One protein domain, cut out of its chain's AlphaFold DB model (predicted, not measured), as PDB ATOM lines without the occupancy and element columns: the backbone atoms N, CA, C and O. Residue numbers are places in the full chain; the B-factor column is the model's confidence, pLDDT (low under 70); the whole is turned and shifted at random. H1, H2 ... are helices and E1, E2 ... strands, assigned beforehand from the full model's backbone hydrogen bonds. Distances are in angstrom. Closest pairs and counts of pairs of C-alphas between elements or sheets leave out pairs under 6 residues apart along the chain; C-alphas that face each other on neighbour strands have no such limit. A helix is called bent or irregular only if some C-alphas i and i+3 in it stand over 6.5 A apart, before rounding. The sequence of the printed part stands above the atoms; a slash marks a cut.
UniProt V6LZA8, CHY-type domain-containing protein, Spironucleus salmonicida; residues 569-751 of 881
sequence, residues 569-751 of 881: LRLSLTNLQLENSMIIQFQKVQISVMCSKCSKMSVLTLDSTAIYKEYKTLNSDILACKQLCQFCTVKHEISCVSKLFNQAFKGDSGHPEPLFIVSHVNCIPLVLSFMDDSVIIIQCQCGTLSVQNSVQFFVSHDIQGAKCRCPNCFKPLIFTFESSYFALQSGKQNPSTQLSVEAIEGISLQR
ATOM      1  N   LEU A 569      83.580  57.059 136.769       81.75
ATOM      2  CA  LEU A 569      83.023  55.860 137.407       81.75
ATOM      3  C   LEU A 569      82.120  56.229 138.583       81.75
ATOM      4  O   LEU A 569      82.415  57.156 139.336       81.75
ATOM      5  N   ARG A 570      81.046  55.468 138.787       85.25
ATOM      6  CA  ARG A 570      80.129  55.638 139.922       85.25
ATOM      7  C   ARG A 570      80.181  54.415 140.817       85.25
ATOM      8  O   ARG A 570      80.011  53.306 140.323       85.25
ATOM      9  N   LEU A 571      80.413  54.597 142.113       88.44
ATOM     10  CA  LEU A 571      80.213  53.513 143.070       88.44
ATOM     11  C   LEU A 571      78.710  53.265 143.205       88.44
ATOM     12  O   LEU A 571      77.992  54.211 143.503       88.44
ATOM     13  N   SER A 572      78.261  52.025 143.047       86.25
ATOM     14  CA  SER A 572      76.883  51.585 143.291       86.25
ATOM     15  C   SER A 572      76.850  50.627 144.486       86.25
ATOM     16  O   SER A 572      77.713  49.753 144.582       86.25
ATOM     17  N   LEU A 573      75.866  50.769 145.384       88.31
ATOM     18  CA  LEU A 573      75.643  49.856 146.520       88.31
ATOM     19  C   LEU A 573      74.353  49.045 146.341       88.31
ATOM     20  O   LEU A 573      73.254  49.602 146.346       88.31
ATOM     21  N   THR A 574      74.456  47.723 146.222       87.81
ATOM     22  CA  THR A 574      73.279  46.851 146.105       87.81
ATOM     23  C   THR A 574      72.640  46.604 147.473       87.81
ATOM     24  O   THR A 574      73.324  46.506 148.492       87.81
ATOM     25  N   ASN A 575      71.305  46.541 147.502       86.56
ATOM     26  CA  ASN A 575      70.503  46.233 148.694       86.56
ATOM     27  C   ASN A 575      70.903  47.005 149.972       86.56
ATOM     28  O   ASN A 575      70.878  46.462 151.073       86.56
ATOM     29  N   LEU A 576      71.233  48.297 149.818       88.81
ATOM     30  CA  LEU A 576      71.523  49.206 150.931       88.81
ATOM     31  C   LEU A 576      70.345  49.260 151.920       88.81
ATOM     32  O   LEU A 576      69.248  49.689 151.559       88.81
ATOM     33  N   GLN A 577      70.598  48.915 153.180       87.62
ATOM     34  CA  GLN A 577      69.671  49.047 154.302       87.62
ATOM     35  C   GLN A 577      70.275  49.943 155.392       87.62
ATOM     36  O   GLN A 577      71.489  50.016 155.575       87.62
ATOM     37  N   LEU A 578      69.401  50.663 156.101       88.31
ATOM     38  CA  LEU A 578      69.741  51.654 157.126       88.31
ATOM     39  C   LEU A 578      68.839  51.460 158.350       88.31
ATOM     40  O   LEU A 578      67.622  51.605 158.237       88.31
ATOM     41  N   GLU A 579      69.422  51.224 159.525       87.12
ATOM     42  CA  GLU A 579      68.706  51.195 160.803       87.12
ATOM     43  C   GLU A 579      69.019  52.440 161.639       87.12
ATOM     44  O   GLU A 579      70.171  52.881 161.735       87.12
ATOM     45  N   ASN A 580      67.979  53.021 162.250       81.81
ATOM     46  CA  ASN A 580      68.019  54.256 163.052       81.81
ATOM     47  C   ASN A 580      68.670  55.475 162.352       81.81
ATOM     48  O   ASN A 580      68.891  56.510 162.987       81.81
ATOM     49  N   SER A 581      68.930  55.376 161.047       81.06
ATOM     50  CA  SER A 581      69.720  56.296 160.221       81.06
ATOM     51  C   SER A 581      68.906  56.712 158.993       81.06
ATOM     52  O   SER A 581      68.135  55.907 158.475       81.06
ATOM     53  N   MET A 582      69.049  57.958 158.534       73.88
ATOM     54  CA  MET A 582      68.230  58.522 157.445       73.88
ATOM     55  C   MET A 582      69.034  58.882 156.191       73.88
ATOM     56  O   MET A 582      68.542  58.693 155.080       73.88
ATOM     57  N   ILE A 583      70.247  59.417 156.368       80.69
ATOM     58  CA  ILE A 583      71.160  59.856 155.299       80.69
ATOM     59  C   ILE A 583      72.604  59.625 155.769       80.69
ATOM     60  O   ILE A 583      72.894  59.816 156.956       80.69
ATOM     61  N   ILE A 584      73.486  59.218 154.849       83.94
ATOM     62  CA  ILE A 584      74.929  59.020 155.063       83.94
ATOM     63  C   ILE A 584      75.740  59.809 154.010       83.94
ATOM     64  O   ILE A 584      75.252  60.037 152.905       83.94
ATOM     65  N   GLN A 585      76.967  60.225 154.338       86.56
ATOM     66  CA  GLN A 585      77.995  60.725 153.404       86.56
ATOM     67  C   GLN A 585      79.388  60.250 153.860       86.56
ATOM     68  O   GLN A 585      79.613  60.098 155.062       86.56
ATOM     69  N   PHE A 586      80.336  60.045 152.939       87.81
ATOM     70  CA  PHE A 586      81.730  59.720 153.273       87.81
ATOM     71  C   PHE A 586      82.605  60.989 153.328       87.81
ATOM     72  O   PHE A 586      82.631  61.760 152.375       87.81
ATOM     73  N   GLN A 587      83.367  61.176 154.413       85.00
ATOM     74  CA  GLN A 587      84.447  62.181 154.527       85.00
ATOM     75  C   GLN A 587      85.857  61.567 154.460       85.00
ATOM     76  O   GLN A 587      86.828  62.260 154.157       85.00
ATOM     77  N   LYS A 588      85.982  60.268 154.748       87.81
ATOM     78  CA  LYS A 588      87.171  59.440 154.502       87.81
ATOM     79  C   LYS A 588      86.679  58.036 154.180       87.81
ATOM     80  O   LYS A 588      85.839  57.523 154.915       87.81
ATOM     81  N   VAL A 589      87.181  57.417 153.116       88.94
ATOM     82  CA  VAL A 589      86.744  56.078 152.681       88.94
ATOM     83  C   VAL A 589      87.908  55.285 152.099       88.94
ATOM     84  O   VAL A 589      88.794  55.856 151.463       88.94
ATOM     85  N   GLN A 590      87.921  53.970 152.319       88.56
ATOM     86  CA  GLN A 590      88.905  53.066 151.724       88.56
ATOM     87  C   GLN A 590      88.309  52.328 150.521       88.56
ATOM     88  O   GLN A 590      87.214  51.769 150.603       88.56
ATOM     89  N   ILE A 591      89.031  52.345 149.398       87.69
ATOM     90  CA  ILE A 591      88.649  51.657 148.159       87.69
ATOM     91  C   ILE A 591      89.765  50.737 147.666       87.69
ATOM     92  O   ILE A 591      90.954  51.060 147.742       87.69
ATOM     93  N   SER A 592      89.370  49.599 147.103       83.75
ATOM     94  CA  SER A 592      90.277  48.651 146.463       83.75
ATOM     95  C   SER A 592      90.494  49.083 145.017       83.75
ATOM     96  O   SER A 592      89.529  49.229 144.264       83.75
ATOM     97  N   VAL A 593      91.753  49.268 144.612       84.06
ATOM     98  CA  VAL A 593      92.119  49.694 143.253       84.06
ATOM     99  C   VAL A 593      93.159  48.762 142.642       84.06
ATOM    100  O   VAL A 593      94.064  48.293 143.333       84.06
ATOM    101  N   MET A 594      93.070  48.521 141.338       80.88
ATOM    102  CA  MET A 594      94.062  47.779 140.557       80.88
ATOM    103  C   MET A 594      95.008  48.751 139.847       80.88
ATOM    104  O   MET A 594      94.555  49.628 139.118       80.88
ATOM    105  N   CYS A 595      96.321  48.611 140.027       79.25
ATOM    106  CA  CYS A 595      97.297  49.436 139.307       79.25
ATOM    107  C   CYS A 595      97.294  49.107 137.805       79.25
ATOM    108  O   CYS A 595      97.521  47.955 137.441       79.25
ATOM    109  N   SER A 596      97.134  50.097 136.922       81.56
ATOM    110  CA  SER A 596      97.070  49.849 135.471       81.56
ATOM    111  C   SER A 596      98.398  49.382 134.858       81.56
ATOM    112  O   SER A 596      98.388  48.748 133.809       81.56
ATOM    113  N   LYS A 597      99.546  49.665 135.499       77.94
ATOM    114  CA  LYS A 597     100.874  49.256 134.998       77.94
ATOM    115  C   LYS A 597     101.278  47.836 135.409       77.94
ATOM    116  O   LYS A 597     102.084  47.219 134.721       77.94
ATOM    117  N   CYS A 598     100.807  47.335 136.553       75.38
ATOM    118  CA  CYS A 598     101.254  46.041 137.093       75.38
ATOM    119  C   CYS A 598     100.125  45.082 137.492       75.38
ATOM    120  O   CYS A 598     100.415  44.017 138.032       75.38
ATOM    121  N   SER A 599      98.864  45.464 137.267       78.44
ATOM    122  CA  SER A 599      97.635  44.698 137.537       78.44
ATOM    123  C   SER A 599      97.460  44.188 138.975       78.44
ATOM    124  O   SER A 599      96.563  43.399 139.253       78.44
ATOM    125  N   LYS A 600      98.287  44.649 139.920       70.69
ATOM    126  CA  LYS A 600      98.180  44.295 141.340       70.69
ATOM    127  C   LYS A 600      97.197  45.211 142.058       70.69
ATOM    128  O   LYS A 600      97.170  46.420 141.816       70.69
ATOM    129  N   MET A 601      96.426  44.624 142.969       76.56
ATOM    130  CA  MET A 601      95.484  45.340 143.826       76.56
ATOM    131  C   MET A 601      96.188  46.021 145.006       76.56
ATOM    132  O   MET A 601      97.114  45.475 145.602       76.56
ATOM    133  N   SER A 602      95.702  47.203 145.369       76.25
ATOM    134  CA  SER A 602      96.107  47.982 146.541       76.25
ATOM    135  C   SER A 602      94.889  48.699 147.120       76.25
ATOM    136  O   SER A 602      94.045  49.163 146.356       76.25
ATOM    137  N   VAL A 603      94.808  48.831 148.443       84.62
ATOM    138  CA  VAL A 603      93.804  49.693 149.087       84.62
ATOM    139  C   VAL A 603      94.329  51.127 149.098       84.62
ATOM    140  O   VAL A 603      95.475  51.355 149.491       84.62
ATOM    141  N   LEU A 604      93.503  52.083 148.675       85.69
ATOM    142  CA  LEU A 604      93.759  53.516 148.817       85.69
ATOM    143  C   LEU A 604      92.741  54.129 149.779       85.69
ATOM    144  O   LEU A 604      91.551  53.823 149.717       85.69
ATOM    145  N   THR A 605      93.215  55.024 150.642       89.31
ATOM    146  CA  THR A 605      92.353  55.878 151.471       89.31
ATOM    147  C   THR A 605      92.122  57.190 150.734       89.31
ATOM    148  O   THR A 605      93.088  57.887 150.428       89.31
ATOM    149  N   LEU A 606      90.864  57.524 150.451       87.25
ATOM    150  CA  LEU A 606      90.463  58.826 149.917       87.25
ATOM    151  C   LEU A 606      90.042  59.730 151.081       87.25
ATOM    152  O   LEU A 606      89.220  59.315 151.903       87.25
ATOM    153  N   ASP A 607      90.563  60.956 151.140       86.25
ATOM    154  CA  ASP A 607      90.154  61.969 152.121       86.25
ATOM    155  C   ASP A 607      90.180  63.397 151.545       86.25
ATOM    156  O   ASP A 607      90.744  63.654 150.480       86.25
ATOM    157  N   SER A 608      89.547  64.339 152.245       74.75
ATOM    158  CA  SER A 608      89.542  65.768 151.890       74.75
ATOM    159  C   SER A 608      90.794  66.529 152.370       74.75
ATOM    160  O   SER A 608      91.033  67.667 151.962       74.75
ATOM    161  N   THR A 609      91.649  65.912 153.196       67.56
ATOM    162  CA  THR A 609      92.887  66.527 153.717       67.56
ATOM    163  C   THR A 609      93.972  66.637 152.649       67.56
ATOM    164  O   THR A 609      94.782  67.565 152.696       67.56
ATOM    165  N   ALA A 610      93.993  65.711 151.683       59.03
ATOM    166  CA  ALA A 610      94.857  65.781 150.508       59.03
ATOM    167  C   ALA A 610      94.609  67.078 149.716       59.03
ATOM    168  O   ALA A 610      95.555  67.787 149.384       59.03
ATOM    169  N   ILE A 611      93.335  67.426 149.510       58.31
ATOM    170  CA  ILE A 611      92.900  68.621 148.771       58.31
ATOM    171  C   ILE A 611      93.194  69.893 149.573       58.31
ATOM    172  O   ILE A 611      93.739  70.852 149.030       58.31
ATOM    173  N   TYR A 612      92.924  69.890 150.883       55.03
ATOM    174  CA  TYR A 612      93.212  71.037 151.750       55.03
ATOM    175  C   TYR A 612      94.699  71.440 151.743       55.03
ATOM    176  O   TYR A 612      95.013  72.629 151.740       55.03
ATOM    177  N   LYS A 613      95.623  70.469 151.684       55.56
ATOM    178  CA  LYS A 613      97.076  70.730 151.597       55.56
ATOM    179  C   LYS A 613      97.497  71.401 150.286       55.56
ATOM    180  O   LYS A 613      98.500  72.106 150.275       55.56
ATOM    181  N   GLU A 614      96.760  71.164 149.204       52.09
ATOM    182  CA  GLU A 614      97.102  71.605 147.848       52.09
ATOM    183  C   GLU A 614      96.415  72.933 147.483       52.09
ATOM    184  O   GLU A 614      97.057  73.829 146.942       52.09
ATOM    185  N   TYR A 615      95.147  73.108 147.872       49.41
ATOM    186  CA  TYR A 615      94.312  74.258 147.492       49.41
ATOM    187  C   TYR A 615      93.920  75.179 148.662       49.41
ATOM    188  O   TYR A 615      93.130  76.105 148.470       49.41
ATOM    189  N   LYS A 616      94.407  74.916 149.888       42.78
ATOM    190  CA  LYS A 616      94.083  75.637 151.147       42.78
ATOM    191  C   LYS A 616      92.583  75.777 151.466       42.78
ATOM    192  O   LYS A 616      92.204  76.510 152.376       42.78
ATOM    193  N   THR A 617      91.726  75.052 150.756       41.00
ATOM    194  CA  THR A 617      90.265  75.138 150.826       41.00
ATOM    195  C   THR A 617      89.681  73.795 151.250       41.00
ATOM    196  O   THR A 617      90.112  72.735 150.798       41.00
ATOM    197  N   LEU A 618      88.708  73.834 152.163       47.12
ATOM    198  CA  LEU A 618      87.990  72.659 152.653       47.12
ATOM    199  C   LEU A 618      86.643  72.550 151.935       47.12
ATOM    200  O   LEU A 618      85.677  73.201 152.325       47.12
ATOM    201  N   ASN A 619      86.582  71.696 150.915       54.62
ATOM    202  CA  ASN A 619      85.326  71.112 150.448       54.62
ATOM    203  C   ASN A 619      85.198  69.728 151.099       54.62
ATOM    204  O   ASN A 619      86.019  68.850 150.839       54.62
ATOM    205  N   SER A 620      84.184  69.526 151.942       59.53
ATOM    206  CA  SER A 620      83.889  68.241 152.601       59.53
ATOM    207  C   SER A 620      83.586  67.121 151.614       59.53
ATOM    208  O   SER A 620      83.853  65.957 151.897       59.53
ATOM    209  N   ASP A 621      83.015  67.502 150.474       71.06
ATOM    210  CA  ASP A 621      82.350  66.593 149.551       71.06
ATOM    211  C   ASP A 621      83.307  66.042 148.493       71.06
ATOM    212  O   ASP A 621      82.926  65.144 147.753       71.06
ATOM    213  N   ILE A 622      84.539  66.554 148.403       79.25
ATOM    214  CA  ILE A 622      85.551  66.068 147.459       79.25
ATOM    215  C   ILE A 622      86.618  65.305 148.246       79.25
ATOM    216  O   ILE A 622      87.221  65.838 149.177       79.25
ATOM    217  N   LEU A 623      86.855  64.055 147.858       85.06
ATOM    218  CA  LEU A 623      87.867  63.174 148.433       85.06
ATOM    219  C   LEU A 623      88.916  62.870 147.363       85.06
ATOM    220  O   LEU A 623      88.570  62.572 146.216       85.06
ATOM    221  N   ALA A 624      90.192  62.911 147.731       86.62
ATOM    222  CA  ALA A 624      91.290  62.591 146.829       86.62
ATOM    223  C   ALA A 624      92.334  61.691 147.494       86.62
ATOM    224  O   ALA A 624      92.405  61.571 148.717       86.62
ATOM    225  N   CYS A 625      93.170  61.065 146.669       87.50
ATOM    226  CA  CYS A 625      94.358  60.346 147.109       87.50
ATOM    227  C   CYS A 625      95.470  60.473 146.064       87.50
ATOM    228  O   CYS A 625      95.226  60.279 144.872       87.50
ATOM    229  N   LYS A 626      96.690  60.773 146.520       88.06
ATOM    230  CA  LYS A 626      97.923  60.841 145.719       88.06
ATOM    231  C   LYS A 626      98.968  59.957 146.403       88.06
ATOM    232  O   LYS A 626      99.527  60.344 147.427       88.06
ATOM    233  N   GLN A 627      99.205  58.752 145.879       84.81
ATOM    234  CA  GLN A 627     100.049  57.733 146.522       84.81
ATOM    235  C   GLN A 627     100.857  56.934 145.488       84.81
ATOM    236  O   GLN A 627     100.435  56.764 144.349       84.81
ATOM    237  N   LEU A 628     102.033  56.420 145.862       87.50
ATOM    238  CA  LEU A 628     102.803  55.517 145.000       87.50
ATOM    239  C   LEU A 628     102.281  54.077 145.100       87.50
ATOM    240  O   LEU A 628     102.044  53.570 146.198       87.50
ATOM    241  N   CYS A 629     102.179  53.387 143.965       79.38
ATOM    242  CA  CYS A 629     101.916  51.953 143.920       79.38
ATOM    243  C   CYS A 629     103.003  51.185 144.686       79.38
ATOM    244  O   CYS A 629     104.180  51.247 144.324       79.38
ATOM    245  N   GLN A 630     102.603  50.389 145.682       82.19
ATOM    246  CA  GLN A 630     103.515  49.602 146.525       82.19
ATOM    247  C   GLN A 630     104.376  48.589 145.742       82.19
ATOM    248  O   GLN A 630     105.395  48.137 146.253       82.19
ATOM    249  N   PHE A 631     103.990  48.235 144.509       83.44
ATOM    250  CA  PHE A 631     104.649  47.188 143.718       83.44
ATOM    251  C   PHE A 631     105.463  47.683 142.517       83.44
ATOM    252  O   PHE A 631     106.361  46.976 142.071       83.44
ATOM    253  N   CYS A 632     105.126  48.843 141.946       81.50
ATOM    254  CA  CYS A 632     105.775  49.363 140.731       81.50
ATOM    255  C   CYS A 632     106.066  50.873 140.777       81.50
ATOM    256  O   CYS A 632     106.383  51.454 139.739       81.50
ATOM    257  N   THR A 633     105.902  51.492 141.956       86.38
ATOM    258  CA  THR A 633     106.205  52.897 142.306       86.38
ATOM    259  C   THR A 633     105.596  53.988 141.416       86.38
ATOM    260  O   THR A 633     105.900  55.166 141.583       86.38
ATOM    261  N   VAL A 634     104.663  53.637 140.528       83.12
ATOM    262  CA  VAL A 634     103.868  54.595 139.748       83.12
ATOM    263  C   VAL A 634     102.977  55.427 140.671       83.12
ATOM    264  O   VAL A 634     102.363  54.888 141.590       83.12
ATOM    265  N   LYS A 635     102.864  56.731 140.396       87.44
ATOM    266  CA  LYS A 635     101.899  57.620 141.056       87.44
ATOM    267  C   LYS A 635     100.469  57.212 140.683       87.44
ATOM    268  O   LYS A 635     100.074  57.367 139.529       87.44
ATOM    269  N   HIS A 636      99.723  56.699 141.654       84.31
ATOM    270  CA  HIS A 636      98.267  56.651 141.630       84.31
ATOM    271  C   HIS A 636      97.725  58.025 142.037       84.31
ATOM    272  O   HIS A 636      98.179  58.603 143.028       84.31
ATOM    273  N   GLU A 637      96.734  58.514 141.303       85.44
ATOM    274  CA  GLU A 637      95.976  59.714 141.651       85.44
ATOM    275  C   GLU A 637      94.490  59.453 141.406       85.44
ATOM    276  O   GLU A 637      94.120  58.962 140.341       85.44
ATOM    277  N   ILE A 638      93.644  59.738 142.396       87.00
ATOM    278  CA  ILE A 638      92.183  59.612 142.305       87.00
ATOM    279  C   ILE A 638      91.548  60.866 142.893       87.00
ATOM    280  O   ILE A 638      91.962  61.315 143.965       87.00
ATOM    281  N   SER A 639      90.510  61.379 142.232       84.38
ATOM    282  CA  SER A 639      89.592  62.375 142.787       84.38
ATOM    283  C   SER A 639      88.137  61.933 142.616       84.38
ATOM    284  O   SER A 639      87.733  61.422 141.565       84.38
ATOM    285  N   CYS A 640      87.327  62.109 143.658       85.88
ATOM    286  CA  CYS A 640      85.906  61.782 143.633       85.88
ATOM    287  C   CYS A 640      85.071  62.739 144.483       85.88
ATOM    288  O   CYS A 640      85.561  63.304 145.457       85.88
ATOM    289  N   VAL A 641      83.788  62.860 144.156       85.12
ATOM    290  CA  VAL A 641      82.787  63.570 144.955       85.12
ATOM    291  C   VAL A 641      81.970  62.550 145.752       85.12
ATOM    292  O   VAL A 641      81.366  61.657 145.153       85.12
ATOM    293  N   SER A 642      81.916  62.672 147.081       85.94
ATOM    294  CA  SER A 642      80.975  61.917 147.913       85.94
ATOM    295  C   SER A 642      79.651  62.658 148.043       85.94
ATOM    296  O   SER A 642      79.586  63.778 148.552       85.94
ATOM    297  N   LYS A 643      78.580  61.995 147.607       83.19
ATOM    298  CA  LYS A 643      77.207  62.489 147.702       83.19
ATOM    299  C   LYS A 643      76.558  62.032 149.008       83.19
ATOM    300  O   LYS A 643      76.903  60.986 149.555       83.19
ATOM    301  N   LEU A 644      75.563  62.791 149.463       83.12
ATOM    302  CA  LEU A 644      74.590  62.322 150.450       83.12
ATOM    303  C   LEU A 644      73.768  61.176 149.837       83.12
ATOM    304  O   LEU A 644      73.232  61.326 148.739       83.12
ATOM    305  N   PHE A 645      73.663  60.043 150.532       81.69
ATOM    306  CA  PHE A 645      72.993  58.840 150.032       81.69
ATOM    307  C   PHE A 645      72.140  58.144 151.103       81.69
ATOM    308  O   PHE A 645      72.383  58.257 152.307       81.69
ATOM    309  N   ASN A 646      71.110  57.426 150.648       85.19
ATOM    310  CA  ASN A 646      70.260  56.540 151.444       85.19
ATOM    311  C   ASN A 646      69.534  55.540 150.523       85.19
ATOM    312  O   ASN A 646      69.804  55.495 149.326       85.19
ATOM    313  N   GLN A 647      68.603  54.751 151.067       81.44
ATOM    314  CA  GLN A 647      67.857  53.724 150.320       81.44
ATOM    315  C   GLN A 647      66.982  54.280 149.173       81.44
ATOM    316  O   GLN A 647      66.677  53.557 148.225       81.44
ATOM    317  N   ALA A 648      66.551  55.544 149.266       72.81
ATOM    318  CA  ALA A 648      65.650  56.192 148.311       72.81
ATOM    319  C   ALA A 648      66.396  56.945 147.196       72.81
ATOM    320  O   ALA A 648      65.895  57.027 146.076       72.81
ATOM    321  N   PHE A 649      67.598  57.464 147.474       73.31
ATOM    322  CA  PHE A 649      68.450  58.143 146.493       73.31
ATOM    323  C   PHE A 649      69.123  57.145 145.538       73.31
ATOM    324  O   PHE A 649      70.314  56.865 145.652       73.31
ATOM    325  N   LYS A 650      68.350  56.606 144.592       74.94
ATOM    326  CA  LYS A 650      68.836  55.758 143.497       74.94
ATOM    327  C   LYS A 650      69.385  56.610 142.350       74.94
ATOM    328  O   LYS A 650      68.749  57.589 141.968       74.94
ATOM    329  N   GLY A 651      70.539  56.228 141.810       68.50
ATOM    330  CA  GLY A 651      71.082  56.787 140.570       68.50
ATOM    331  C   GLY A 651      70.718  55.953 139.339       68.50
ATOM    332  O   GLY A 651      69.843  55.085 139.396       68.50
ATOM    333  N   ASP A 652      71.421  56.194 138.233       68.25
ATOM    334  CA  ASP A 652      71.153  55.576 136.923       68.25
ATOM    335  C   ASP A 652      71.383  54.053 136.929       68.25
ATOM    336  O   ASP A 652      70.796  53.320 136.136       68.25
ATOM    337  N   SER A 653      72.183  53.555 137.877       67.06
ATOM    338  CA  SER A 653      72.345  52.122 138.164       67.06
ATOM    339  C   SER A 653      71.128  51.455 138.832       67.06
ATOM    340  O   SER A 653      71.154  50.251 139.074       67.06
ATOM    341  N   GLY A 654      70.081  52.208 139.195       74.81
ATOM    342  CA  GLY A 654      68.947  51.722 139.996       74.81
ATOM    343  C   GLY A 654      69.268  51.505 141.485       74.81
ATOM    344  O   GLY A 654      68.388  51.120 142.266       74.81
ATOM    345  N   HIS A 655      70.509  51.793 141.882       82.06
ATOM    346  CA  HIS A 655      71.069  51.624 143.219       82.06
ATOM    347  C   HIS A 655      71.575  52.967 143.781       82.06
ATOM    348  O   HIS A 655      71.787  53.910 143.015       82.06
ATOM    349  N   PRO A 656      71.766  53.098 145.105       83.50
ATOM    350  CA  PRO A 656      72.403  54.274 145.689       83.50
ATOM    351  C   PRO A 656      73.850  54.465 145.225       83.50
ATOM    352  O   PRO A 656      74.645  53.524 145.255       83.50
ATOM    353  N   GLU A 657      74.179  55.700 144.830       86.25
ATOM    354  CA  GLU A 657      75.466  56.075 144.222       86.25
ATOM    355  C   GLU A 657      76.275  57.047 145.117       86.25
ATOM    356  O   GLU A 657      76.268  58.261 144.884       86.25
ATOM    357  N   PRO A 658      76.951  56.554 146.178       86.31
ATOM    358  CA  PRO A 658      77.582  57.396 147.206       86.31
ATOM    359  C   PRO A 658      78.871  58.118 146.789       86.31
ATOM    360  O   PRO A 658      79.222  59.123 147.410       86.31
ATOM    361  N   LEU A 659      79.604  57.606 145.791       88.25
ATOM    362  CA  LEU A 659      80.864  58.183 145.305       88.25
ATOM    363  C   LEU A 659      80.829  58.319 143.782       88.25
ATOM    364  O   LEU A 659      80.560  57.353 143.067       88.25
ATOM    365  N   PHE A 660      81.170  59.507 143.292       87.50
ATOM    366  CA  PHE A 660      81.329  59.808 141.876       87.50
ATOM    367  C   PHE A 660      82.799  60.124 141.568       87.50
ATOM    368  O   PHE A 660      83.312  61.150 142.007       87.50
ATOM    369  N   ILE A 661      83.496  59.254 140.837       83.06
ATOM    370  CA  ILE A 661      84.921  59.409 140.515       83.06
ATOM    371  C   ILE A 661      85.077  60.292 139.276       83.06
ATOM    372  O   ILE A 661      84.703  59.905 138.167       83.06
ATOM    373  N   VAL A 662      85.660  61.472 139.498       82.25
ATOM    374  CA  VAL A 662      85.892  62.519 138.494       82.25
ATOM    375  C   VAL A 662      87.153  62.207 137.688       82.25
ATOM    376  O   VAL A 662      87.141  62.298 136.461       82.25
ATOM    377  N   SER A 663      88.225  61.786 138.366       80.62
ATOM    378  CA  SER A 663      89.462  61.336 137.726       80.62
ATOM    379  C   SER A 663      90.090  60.150 138.456       80.62
ATOM    380  O   SER A 663      90.015  60.024 139.679       80.62
ATOM    381  N   HIS A 664      90.743  59.286 137.684       83.88
ATOM    382  CA  HIS A 664      91.669  58.268 138.169       83.88
ATOM    383  C   HIS A 664      92.843  58.166 137.191       83.88
ATOM    384  O   HIS A 664      92.669  58.287 135.978       83.88
ATOM    385  N   VAL A 665      94.051  58.010 137.725       83.62
ATOM    386  CA  VAL A 665      95.303  57.995 136.964       83.62
ATOM    387  C   VAL A 665      96.164  56.845 137.473       83.62
ATOM    388  O   VAL A 665      96.431  56.727 138.669       83.62
ATOM    389  N   ASN A 666      96.591  55.979 136.552       81.00
ATOM    390  CA  ASN A 666      97.369  54.757 136.802       81.00
ATOM    391  C   ASN A 666      96.730  53.705 137.735       81.00
ATOM    392  O   ASN A 666      97.389  52.729 138.104       81.00
ATOM    393  N   CYS A 667      95.464  53.864 138.119       80.81
ATOM    394  CA  CYS A 667      94.752  52.949 139.006       80.81
ATOM    395  C   CYS A 667      93.264  52.872 138.646       80.81
ATOM    396  O   CYS A 667      92.650  53.882 138.335       80.81
ATOM    397  N   ILE A 668      92.700  51.665 138.687       81.31
ATOM    398  CA  ILE A 668      91.311  51.363 138.330       81.31
ATOM    399  C   ILE A 668      90.554  51.005 139.619       81.31
ATOM    400  O   ILE A 668      90.885  49.991 140.240       81.31
ATOM    401  N   PRO A 669      89.566  51.809 140.048       82.88
ATOM    402  CA  PRO A 669      88.684  51.498 141.175       82.88
ATOM    403  C   PRO A 669      87.871  50.213 140.943       82.88
ATOM    404  O   PRO A 669      87.314  50.029 139.861       82.88
ATOM    405  N   LEU A 670      87.788  49.335 141.953       78.62
ATOM    406  CA  LEU A 670      87.080  48.046 141.871       78.62
ATOM    407  C   LEU A 670      85.865  47.958 142.809       78.62
ATOM    408  O   LEU A 670      84.744  47.777 142.337       78.62
ATOM    409  N   VAL A 671      86.084  48.109 144.120       82.25
ATOM    410  CA  VAL A 671      85.079  47.921 145.190       82.25
ATOM    411  C   VAL A 671      85.398  48.807 146.408       82.25
ATOM    412  O   VAL A 671      86.523  49.306 146.522       82.25
ATOM    413  N   LEU A 672      84.454  48.974 147.346       82.50
ATOM    414  CA  LEU A 672      84.783  49.434 148.706       82.50
ATOM    415  C   LEU A 672      85.706  48.426 149.411       82.50
ATOM    416  O   LEU A 672      85.638  47.221 149.166       82.50
ATOM    417  N   SER A 673      86.555  48.923 150.307       79.50
ATOM    418  CA  SER A 673      87.344  48.103 151.234       79.50
ATOM    419  C   SER A 673      86.725  48.112 152.641       79.50
ATOM    420  O   SER A 673      85.670  48.706 152.868       79.50
ATOM    421  N   PHE A 674      87.401  47.468 153.598       73.06
ATOM    422  CA  PHE A 674      87.096  47.545 155.031       73.06
ATOM    423  C   PHE A 674      86.898  48.999 155.492       73.06
ATOM    424  O   PHE A 674      87.657  49.890 155.112       73.06
ATOM    425  N   MET A 675      85.871  49.247 156.308       73.38
ATOM    426  CA  MET A 675      85.447  50.610 156.662       73.38
ATOM    427  C   MET A 675      85.792  51.047 158.092       73.38
ATOM    428  O   MET A 675      85.413  52.152 158.472       73.38
ATOM    429  N   ASP A 676      86.529  50.252 158.874       71.25
ATOM    430  CA  ASP A 676      86.886  50.601 160.264       71.25
ATOM    431  C   ASP A 676      87.666  51.922 160.374       71.25
ATOM    432  O   ASP A 676      87.536  52.676 161.338       71.25
ATOM    433  N   ASP A 677      88.446  52.217 159.337       75.69
ATOM    434  CA  ASP A 677      89.273  53.412 159.205       75.69
ATOM    435  C   ASP A 677      88.526  54.580 158.513       75.69
ATOM    436  O   ASP A 677      89.090  55.656 158.301       75.69
ATOM    437  N   SER A 678      87.268  54.383 158.103       81.31
ATOM    438  CA  SER A 678      86.476  55.375 157.358       81.31
ATOM    439  C   SER A 678      85.795  56.387 158.285       81.31
ATOM    440  O   SER A 678      85.393  56.070 159.404       81.31
ATOM    441  N   VAL A 679      85.630  57.620 157.801       84.12
ATOM    442  CA  VAL A 679      84.890  58.684 158.492       84.12
ATOM    443  C   VAL A 679      83.619  58.959 157.709       84.12
ATOM    444  O   VAL A 679      83.676  59.326 156.534       84.12
ATOM    445  N   ILE A 680      82.475  58.800 158.371       83.62
ATOM    446  CA  ILE A 680      81.155  59.003 157.768       83.62
ATOM    447  C   ILE A 680      80.337  60.018 158.554       83.62
ATOM    448  O   ILE A 680      80.353  60.036 159.786       83.62
ATOM    449  N   ILE A 681      79.590  60.851 157.838       80.62
ATOM    450  CA  ILE A 681      78.524  61.661 158.421       80.62
ATOM    451  C   ILE A 681      77.255  60.813 158.378       80.62
ATOM    452  O   ILE A 681      76.880  60.343 157.308       80.62
ATOM    453  N   ILE A 682      76.590  60.615 159.517       78.19
ATOM    454  CA  ILE A 682      75.278  59.958 159.594       78.19
ATOM    455  C   ILE A 682      74.281  60.894 160.273       78.19
ATOM    456  O   ILE A 682      74.538  61.413 161.366       78.19
ATOM    457  N   GLN A 683      73.107  61.050 159.660       78.75
ATOM    458  CA  GLN A 683      71.933  61.634 160.301       78.75
ATOM    459  C   GLN A 683      71.068  60.533 160.930       78.75
ATOM    460  O   GLN A 683      70.534  59.672 160.232       78.75
ATOM    461  N   CYS A 684      70.901  60.572 162.252       75.31
ATOM    462  CA  CYS A 684      70.014  59.670 162.986       75.31
ATOM    463  C   CYS A 684      68.537  60.083 162.844       75.31
ATOM    464  O   CYS A 684      68.222  61.267 162.728       75.31
ATOM    465  N   GLN A 685      67.624  59.115 162.958       78.56
ATOM    466  CA  GLN A 685      66.173  59.331 163.044       78.56
ATOM    467  C   GLN A 685      65.740  60.272 164.186       78.56
ATOM    468  O   GLN A 685      64.695  60.900 164.080       78.56
ATOM    469  N   CYS A 686      66.539  60.450 165.249       64.94
ATOM    470  CA  CYS A 686      66.280  61.479 166.273       64.94
ATOM    471  C   CYS A 686      66.677  62.910 165.837       64.94
ATOM    472  O   CYS A 686      66.821  63.799 166.673       64.94
ATOM    473  N   GLY A 687      66.931  63.135 164.545       64.31
ATOM    474  CA  GLY A 687      67.317  64.428 163.972       64.31
ATOM    475  C   GLY A 687      68.794  64.798 164.141       64.31
ATOM    476  O   GLY A 687      69.266  65.703 163.452       64.31
ATOM    477  N   THR A 688      69.538  64.104 165.009       61.72
ATOM    478  CA  THR A 688      70.961  64.357 165.273       61.72
ATOM    479  C   THR A 688      71.840  63.973 164.083       61.72
ATOM    480  O   THR A 688      71.942  62.798 163.732       61.72
ATOM    481  N   LEU A 689      72.527  64.964 163.514       73.38
ATOM    482  CA  LEU A 689      73.651  64.773 162.599       73.38
ATOM    483  C   LEU A 689      74.925  64.491 163.410       73.38
ATOM    484  O   LEU A 689      75.180  65.162 164.410       73.38
ATOM    485  N   SER A 690      75.721  63.503 163.001       65.31
ATOM    486  CA  SER A 690      76.980  63.155 163.672       65.31
ATOM    487  C   SER A 690      78.045  62.701 162.680       65.31
ATOM    488  O   SER A 690      77.761  61.877 161.815       65.31
ATOM    489  N   VAL A 691      79.269  63.207 162.838       78.69
ATOM    490  CA  VAL A 691      80.463  62.658 162.181       78.69
ATOM    491  C   VAL A 691      80.990  61.513 163.046       78.69
ATOM    492  O   VAL A 691      81.073  61.647 164.268       78.69
ATOM    493  N   GLN A 692      81.279  60.373 162.428       75.81
ATOM    494  CA  GLN A 692      81.612  59.117 163.094       75.81
ATOM    495  C   GLN A 692      82.986  58.648 162.605       75.81
ATOM    496  O   GLN A 692      83.128  58.207 161.466       75.81
ATOM    497  N   ASN A 693      83.988  58.740 163.484       72.56
ATOM    498  CA  ASN A 693      85.400  58.434 163.194       72.56
ATOM    499  C   ASN A 693      85.827  57.050 163.729       72.56
ATOM    500  O   ASN A 693      87.010  56.790 163.938       72.56
ATOM    501  N   SER A 694      84.863  56.213 164.110       64.69
ATOM    502  CA  SER A 694      85.080  54.923 164.778       64.69
ATOM    503  C   SER A 694      83.883  54.013 164.507       64.69
ATOM    504  O   SER A 694      83.143  53.623 165.412       64.69
ATOM    505  N   VAL A 695      83.636  53.765 163.223       76.44
ATOM    506  CA  VAL A 695      82.591  52.850 162.762       76.44
ATOM    507  C   VAL A 695      83.153  51.435 162.830       76.44
ATOM    508  O   VAL A 695      84.255  51.203 162.361       76.44
ATOM    509  N   GLN A 696      82.423  50.486 163.408       77.56
ATOM    510  CA  GLN A 696      82.846  49.084 163.405       77.56
ATOM    511  C   GLN A 696      82.316  48.418 162.139       77.56
ATOM    512  O   GLN A 696      81.099  48.244 162.011       77.56
ATOM    513  N   PHE A 697      83.200  48.047 161.219       80.88
ATOM    514  CA  PHE A 697      82.842  47.248 160.054       80.88
ATOM    515  C   PHE A 697      82.435  45.831 160.481       80.88
ATOM    516  O   PHE A 697      82.804  45.331 161.550       80.88
ATOM    517  N   PHE A 698      81.627  45.174 159.659       76.56
ATOM    518  CA  PHE A 698      81.309  43.762 159.796       76.56
ATOM    519  C   PHE A 698      80.907  43.163 158.447       76.56
ATOM    520  O   PHE A 698      80.367  43.842 157.576       76.56
ATOM    521  N   VAL A 699      81.138  41.860 158.316       76.62
ATOM    522  CA  VAL A 699      80.647  41.034 157.210       76.62
ATOM    523  C   VAL A 699      79.877  39.867 157.818       76.62
ATOM    524  O   VAL A 699      80.299  39.293 158.825       76.62
ATOM    525  N   SER A 700      78.719  39.544 157.253       71.06
ATOM    526  CA  SER A 700      77.839  38.477 157.719       71.06
ATOM    527  C   SER A 700      77.180  37.801 156.525       71.06
ATOM    528  O   SER A 700      76.146  38.265 156.047       71.06
ATOM    529  N   HIS A 701      77.753  36.671 156.098       73.25
ATOM    530  CA  HIS A 701      77.421  36.048 154.809       73.25
ATOM    531  C   HIS A 701      77.635  37.103 153.705       73.25
ATOM    532  O   HIS A 701      78.610  37.849 153.770       73.25
ATOM    533  N   ASP A 702      76.711  37.221 152.761       73.75
ATOM    534  CA  ASP A 702      76.784  38.138 151.622       73.75
ATOM    535  C   ASP A 702      76.518  39.613 151.991       73.75
ATOM    536  O   ASP A 702      76.491  40.468 151.115       73.75
ATOM    537  N   ILE A 703      76.308  39.941 153.276       78.00
ATOM    538  CA  ILE A 703      76.015  41.306 153.737       78.00
ATOM    539  C   ILE A 703      77.248  41.927 154.396       78.00
ATOM    540  O   ILE A 703      77.712  41.478 155.449       78.00
ATOM    541  N   GLN A 704      77.729  43.022 153.814       83.38
ATOM    542  CA  GLN A 704      78.732  43.916 154.385       83.38
ATOM    543  C   GLN A 704      78.040  45.083 155.100       83.38
ATOM    544  O   GLN A 704      76.921  45.465 154.760       83.38
ATOM    545  N   GLY A 705      78.686  45.691 156.091       83.75
ATOM    546  CA  GLY A 705      78.105  46.845 156.767       83.75
ATOM    547  C   GLY A 705      79.005  47.479 157.808       83.75
ATOM    548  O   GLY A 705      80.084  46.983 158.116       83.75
ATOM    549  N   ALA A 706      78.552  48.594 158.370       84.31
ATOM    550  CA  ALA A 706      79.218  49.243 159.486       84.31
ATOM    551  C   ALA A 706      78.208  49.745 160.525       84.31
ATOM    552  O   ALA A 706      77.090  50.149 160.199       84.31
ATOM    553  N   LYS A 707      78.607  49.695 161.798       87.19
ATOM    554  CA  LYS A 707      77.779  50.080 162.949       87.19
ATOM    555  C   LYS A 707      78.489  51.088 163.851       87.19
ATOM    556  O   LYS A 707      79.678  50.962 164.138       87.19
ATOM    557  N   CYS A 708      77.737  52.052 164.360       84.81
ATOM    558  CA  CYS A 708      78.160  52.977 165.411       84.81
ATOM    559  C   CYS A 708      76.964  53.288 166.333       84.81
ATOM    560  O   CYS A 708      75.967  52.563 166.336       84.81
ATOM    561  N   ARG A 709      77.048  54.329 167.168       83.12
ATOM    562  CA  ARG A 709      75.927  54.778 168.013       83.12
ATOM    563  C   ARG A 709      75.660  56.261 167.809       83.12
ATOM    564  O   ARG A 709      76.587  57.052 167.636       83.12
ATOM    565  N   CYS A 710      74.388  56.644 167.874       77.06
ATOM    566  CA  CYS A 710      74.015  58.052 167.897       77.06
ATOM    567  C   CYS A 710      74.527  58.706 169.197       77.06
ATOM    568  O   CYS A 710      74.215  58.190 170.271       77.06
ATOM    569  N   PRO A 711      75.236  59.850 169.148       73.50
ATOM    570  CA  PRO A 711      75.755  60.509 170.351       73.50
ATOM    571  C   PRO A 711      74.675  61.187 171.214       73.50
ATOM    572  O   PRO A 711      74.994  61.679 172.288       73.50
ATOM    573  N   ASN A 712      73.422  61.239 170.745       67.38
ATOM    574  CA  ASN A 712      72.295  61.866 171.443       67.38
ATOM    575  C   ASN A 712      71.302  60.829 172.000       67.38
ATOM    576  O   ASN A 712      71.025  60.810 173.191       67.38
ATOM    577  N   CYS A 713      70.782  59.929 171.153       72.62
ATOM    578  CA  CYS A 713      69.790  58.928 171.576       72.62
ATOM    579  C   CYS A 713      70.376  57.538 171.884       72.62
ATOM    580  O   CYS A 713      69.616  56.616 172.172       72.62
ATOM    581  N   PHE A 714      71.699  57.358 171.768       79.56
ATOM    582  CA  PHE A 714      72.465  56.121 172.025       79.56
ATOM    583  C   PHE A 714      72.058  54.860 171.237       79.56
ATOM    584  O   PHE A 714      72.753  53.840 171.313       79.56
ATOM    585  N   LYS A 715      70.996  54.926 170.421       80.88
ATOM    586  CA  LYS A 715      70.568  53.856 169.515       80.88
ATOM    587  C   LYS A 715      71.707  53.441 168.568       80.88
ATOM    588  O   LYS A 715      72.477  54.308 168.132       80.88
ATOM    589  N   PRO A 716      71.811  52.142 168.226       86.56
ATOM    590  CA  PRO A 716      72.761  51.675 167.230       86.56
ATOM    591  C   PRO A 716      72.374  52.231 165.858       86.56
ATOM    592  O   PRO A 716      71.247  52.054 165.401       86.56
ATOM    593  N   LEU A 717      73.316  52.914 165.217       86.88
ATOM    594  CA  LEU A 717      73.224  53.298 163.814       86.88
ATOM    595  C   LEU A 717      73.880  52.167 163.031       86.88
ATOM    596  O   LEU A 717      75.058  51.888 163.257       86.88
ATOM    597  N   ILE A 718      73.122  51.487 162.176       87.88
ATOM    598  CA  ILE A 718      73.623  50.365 161.377       87.88
ATOM    599  C   ILE A 718      73.349  50.671 159.911       87.88
ATOM    600  O   ILE A 718      72.254  51.106 159.555       87.88
ATOM    601  N   PHE A 719      74.355  50.454 159.073       89.25
ATOM    602  CA  PHE A 719      74.239  50.533 157.626       89.25
ATOM    603  C   PHE A 719      74.809  49.251 157.022       89.25
ATOM    604  O   PHE A 719      75.870  48.790 157.444       89.25
ATOM    605  N   THR A 720      74.093  48.664 156.071       90.31
ATOM    606  CA  THR A 720      74.430  47.382 155.437       90.31
ATOM    607  C   THR A 720      74.156  47.436 153.943       90.31
ATOM    608  O   THR A 720      73.285  48.176 153.501       90.31
ATOM    609  N   PHE A 721      74.897  46.664 153.159       90.38
ATOM    610  CA  PHE A 721      74.712  46.468 151.721       90.38
ATOM    611  C   PHE A 721      75.220  45.072 151.344       90.38
ATOM    612  O   PHE A 721      75.991  44.466 152.086       90.38
ATOM    613  N   GLU A 722      74.790  44.548 150.204       86.56
ATOM    614  CA  GLU A 722      75.170  43.199 149.761       86.56
ATOM    615  C   GLU A 722      76.499  43.240 148.990       86.56
ATOM    616  O   GLU A 722      77.499  42.635 149.370       86.56
ATOM    617  N   SER A 723      76.573  44.072 147.954       82.69
ATOM    618  CA  SER A 723      77.788  44.286 147.169       82.69
ATOM    619  C   SER A 723      78.001  45.755 146.808       82.69
ATOM    620  O   SER A 723      77.075  46.569 146.783       82.69
ATOM    621  N   SER A 724      79.259  46.101 146.539       87.69
ATOM    622  CA  SER A 724      79.659  47.418 146.045       87.69
ATOM    623  C   SER A 724      80.507  47.244 144.789       87.69
ATOM    624  O   SER A 724      81.368  46.367 144.758       87.69
ATOM    625  N   TYR A 725      80.258  48.038 143.749       83.88
ATOM    626  CA  TYR A 725      81.010  47.975 142.491       83.88
ATOM    627  C   TYR A 725      81.060  49.338 141.801       83.88
ATOM    628  O   TYR A 725      80.163  50.162 141.981       83.88
ATOM    629  N   PHE A 726      82.088  49.574 140.982       82.38
ATOM    630  CA  PHE A 726      82.157  50.768 140.137       82.38
ATOM    631  C   PHE A 726      81.521  50.524 138.758       82.38
ATOM    632  O   PHE A 726      82.016  49.736 137.949       82.38
ATOM    633  N   ALA A 727      80.416  51.220 138.495       73.50
ATOM    634  CA  ALA A 727      79.726  51.263 137.212       73.50
ATOM    635  C   ALA A 727      80.297  52.361 136.301       73.50
ATOM    636  O   ALA A 727      80.721  53.422 136.769       73.50
ATOM    637  N   LEU A 728      80.243  52.132 134.988       68.94
ATOM    638  CA  LEU A 728      80.371  53.189 133.983       68.94
ATOM    639  C   LEU A 728      79.057  53.979 133.887       68.94
ATOM    640  O   LEU A 728      77.991  53.483 134.251       68.94
ATOM    641  N   GLN A 729      79.113  55.190 133.330       58.16
ATOM    642  CA  GLN A 729      77.939  56.066 133.199       58.16
ATOM    643  C   GLN A 729      76.753  55.448 132.444       58.16
ATOM    644  O   GLN A 729      75.610  55.808 132.694       58.16
ATOM    645  N   SER A 730      77.012  54.499 131.544       55.16
ATOM    646  CA  SER A 730      75.996  53.777 130.771       55.16
ATOM    647  C   SER A 730      75.273  52.673 131.562       55.16
ATOM    648  O   SER A 730      74.681  51.777 130.961       55.16
ATOM    649  N   GLY A 731      75.384  52.668 132.896       50.41
ATOM    650  CA  GLY A 731      74.846  51.638 133.797       50.41
ATOM    651  C   GLY A 731      75.573  50.288 133.729       50.41
ATOM    652  O   GLY A 731      75.346  49.416 134.566       50.41
ATOM    653  N   LYS A 732      76.470  50.098 132.754       54.53
ATOM    654  CA  LYS A 732      77.230  48.859 132.568       54.53
ATOM    655  C   LYS A 732      78.325  48.731 133.628       54.53
ATOM    656  O   LYS A 732      79.075  49.676 133.884       54.53
ATOM    657  N   GLN A 733      78.445  47.540 134.209       52.72
ATOM    658  CA  GLN A 733      79.585  47.179 135.051       52.72
ATOM    659  C   GLN A 733      80.883  47.258 134.235       52.72
ATOM    660  O   GLN A 733      80.906  46.913 133.052       52.72
ATOM    661  N   ASN A 734      81.963  47.722 134.862       50.66
ATOM    662  CA  ASN A 734      83.288  47.714 134.251       50.66
ATOM    663  C   ASN A 734      83.740  46.248 134.049       50.66
ATOM    664  O   ASN A 734      83.788  45.517 135.036       50.66
ATOM    665  N   PRO A 735      84.099  45.784 132.833       34.44
ATOM    666  CA  PRO A 735      84.435  44.375 132.585       34.44
ATOM    667  C   PRO A 735      85.588  43.828 133.448       34.44
ATOM    668  O   PRO A 735      85.697  42.617 133.618       34.44
ATOM    669  N   SER A 736      86.414  44.688 134.055       41.75
ATOM    670  CA  SER A 736      87.425  44.281 135.042       41.75
ATOM    671  C   SER A 736      86.867  43.783 136.390       41.75
ATOM    672  O   SER A 736      87.657  43.334 137.217       41.75
ATOM    673  N   THR A 737      85.553  43.842 136.654       38.62
ATOM    674  CA  THR A 737      84.963  43.371 137.926       38.62
ATOM    675  C   THR A 737      84.645  41.871 137.969       38.62
ATOM    676  O   THR A 737      84.149  41.399 138.985       38.62
ATOM    677  N   GLN A 738      84.957  41.088 136.926       36.38
ATOM    678  CA  GLN A 738      84.808  39.619 136.927       36.38
ATOM    679  C   GLN A 738      85.965  38.874 137.634       36.38
ATOM    680  O   GLN A 738      86.434  37.836 137.172       36.38
ATOM    681  N   LEU A 739      86.421  39.388 138.778       36.31
ATOM    682  CA  LEU A 739      87.256  38.647 139.729       36.31
ATOM    683  C   LEU A 739      86.333  38.132 140.841       36.31
ATOM    684  O   LEU A 739      85.645  38.934 141.470       36.31
ATOM    685  N   SER A 740      86.266  36.812 141.054       30.52
ATOM    686  CA  SER A 740      85.297  36.236 141.998       30.52
ATOM    687  C   SER A 740      85.575  36.670 143.441       30.52
ATOM    688  O   SER A 740      86.722  36.868 143.848       30.52
ATOM    689  N   VAL A 741      84.505  36.811 144.232       35.88
ATOM    690  CA  VAL A 741      84.565  37.246 145.643       35.88
ATOM    691  C   VAL A 741      85.487  36.334 146.469       35.88
ATOM    692  O   VAL A 741      86.234  36.810 147.319       35.88
ATOM    693  N   GLU A 742      85.530  35.046 146.125       34.19
ATOM    694  CA  GLU A 742      86.405  34.013 146.694       34.19
ATOM    695  C   GLU A 742      87.899  34.403 146.662       34.19
ATOM    696  O   GLU A 742      88.650  34.109 147.596       34.19
ATOM    697  N   ALA A 743      88.347  35.113 145.618       32.72
ATOM    698  CA  ALA A 743      89.726  35.590 145.504       32.72
ATOM    699  C   ALA A 743      90.037  36.744 146.479       32.72
ATOM    700  O   ALA A 743      91.184  36.915 146.899       32.72
ATOM    701  N   ILE A 744      89.023  37.523 146.868       39.56
ATOM    702  CA  ILE A 744      89.144  38.623 147.834       39.56
ATOM    703  C   ILE A 744      89.185  38.064 149.266       39.56
ATOM    704  O   ILE A 744      89.994  38.515 150.083       39.56
ATOM    705  N   GLU A 745      88.385  37.034 149.561       36.06
ATOM    706  CA  GLU A 745      88.416  36.322 150.847       36.06
ATOM    707  C   GLU A 745      89.767  35.634 151.092       36.06
ATOM    708  O   GLU A 745      90.363  35.797 152.160       36.06
ATOM    709  N   GLY A 746      90.304  34.923 150.092       33.66
ATOM    710  CA  GLY A 746      91.572  34.195 150.222       33.66
ATOM    711  C   GLY A 746      92.773  35.090 150.559       33.66
ATOM    712  O   GLY A 746      93.569  34.760 151.439       33.66
ATOM    713  N   ILE A 747      92.889  36.251 149.904       38.44
ATOM    714  CA  ILE A 747      94.023  37.175 150.090       38.44
ATOM    715  C   ILE A 747      93.907  37.963 151.408       38.44
ATOM    716  O   ILE A 747      94.922  38.265 152.041       38.44
ATOM    717  N   SER A 748      92.687  38.298 151.842       37.16
ATOM    718  CA  SER A 748      92.463  39.062 153.078       37.16
ATOM    719  C   SER A 748      92.635  38.210 154.339       37.16
ATOM    720  O   SER A 748      93.304  38.648 155.278       37.16
ATOM    721  N   LEU A 749      92.133  36.969 154.342       34.97
ATOM    722  CA  LEU A 749      92.336  36.036 155.455       34.97
ATOM    723  C   LEU A 749      93.810  35.670 155.650       34.97
ATOM    724  O   LEU A 749      94.240  35.541 156.794       34.97
ATOM    725  N   GLN A 750      94.599  35.532 154.577       34.50
ATOM    726  CA  GLN A 750      96.017  35.201 154.722       34.50
ATOM    727  C   GLN A 750      96.787  36.302 155.473       34.50
ATOM    728  O   GLN A 750      97.486  35.986 156.432       34.50
ATOM    729  N   ARG A 751      96.588  37.583 155.132       32.75
ATOM    730  CA  ARG A 751      97.229  38.703 155.853       32.75
ATOM    731  C   ARG A 751      96.822  38.777 157.323       32.75
ATOM    732  O   ARG A 751      97.685  38.912 158.183       32.75
TER     733      ARG A 751
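What this domain is: This is residues 569 to 751 of the 881 residues of the protein "CHY-type domain-containing protein" of Spironucleus salmonicida (UniProt V6LZA8). Two lobes of strands join along one long, bent strand, E3: in the larger lobe the sheet E5 E6 E7 E1 E14 wraps round with E4, E8 and the later part of E3 into a flattened, nearly closed barrel, and in the smaller E9, E10 and the earlier part of E3 are partly face to face with the sheet E2 E13 E12 E11, the strands crossed. The helix H1 stands up from E5, and residues 742 to 751 of H2 stick out at the end of a long link. The printed part has 183 residues, mostly strand, with fourteen named strands and two named helices in the order E1 to E4, H1, E5 to E14, H2; the neighbour strands are antiparallel. It is compact, with a radius of gyration of the C-alphas of 16.2 A and spans of 49 by 42 by 36 A.

How they stand to each other: Begin with E1, residues 569 to 573, an inner strand of a strongly twisted sheet that runs E5, residues 622 to 628, E6, residues 635 to 642, E7, residues 659 to 665, E1, and E14, residues 724 to 728. E5, E6 and E7 form a meander, each strand the antiparallel neighbour of the one before. Look for N 625 and O 638 at 3.0 A, N 639 and O 663 at 2.9 A, N 571 and O 659 at 2.9 A, and N 572 and O 725 at 2.9 A, each within hydrogen-bond range. Next find E3, residues 581 to 595, which bends by 60 degrees at residue 587, in a branched sheet. E4, residues 601 to 607, lies on one side of it, with N 591 and O 604 at 2.9 A; E8, residues 667 to 672, and E9, residues 679 to 684, lie on the other side, with N 592 and O 671 at 2.9 A and N 585 and O 681 at 3.0 A. E9 and E10, residues 689 to 692, are a hairpin, with N 682 and O 690 at 2.9 A. The closest C-alphas of E4 and E5, Asp 607 and Leu 623, are 4.5 A apart; those of E8 and E14, Val 671 and Tyr 725, 4.9 A. The third sheet runs E2, residues 577 to 579, E13, residues 716 to 721, E12, residues 703 to 709, and E11, residues 696 to 700; E11, E12 and E13 are a second meander. Here N 579 and O 718 are 2.8 A apart, N 706 and O 719 2.8 A, and N 698 and O 705 2.8 A. These make a stack of sheets, face to face in turn: the branched sheet faces the first, strands at 15 degrees, and the third, strands at 55 degrees. H1, residues 609 to 615, is on the first sheet, only just over E5 with 3 of its C-alphas, and stands up from it at 63 degrees; the closest C-alphas, Ala 610 and Ala 624, are 6.0 A apart. H2, residues 741 to 751, and H1 are apart. Of the O i to N i+4 pairs, 2 of 3 in H1 and 5 of 7 in H2 are within hydrogen-bond range.

Where its parts are: Find C-alpha 569 at (83.023, 55.860, 137.407), where E1 begins. E3 runs 35.3 A, from C-alpha 581 at (69.720, 56.296, 160.221) to C-alpha 595. E6 is 22.4 A long, E5 20.4 A, E12 19.6 A and E4 19.3 A. E13 runs on into E14 across a break of 2 residues, at 50 degrees. H2, 16.3 A long, ends at C-alpha 751, (97.229, 38.703, 155.853).

The domain as a whole: The two C-alphas farthest apart, those of Lys 597 and Cys 713, are 49.0 A apart. The printed part has no cut. The links E6 to E7 and E14 to H2 are long. The mean pLDDT of the printed part is 74.0; among the 45 residues under 70 are 609 to 620 and 728 to 751.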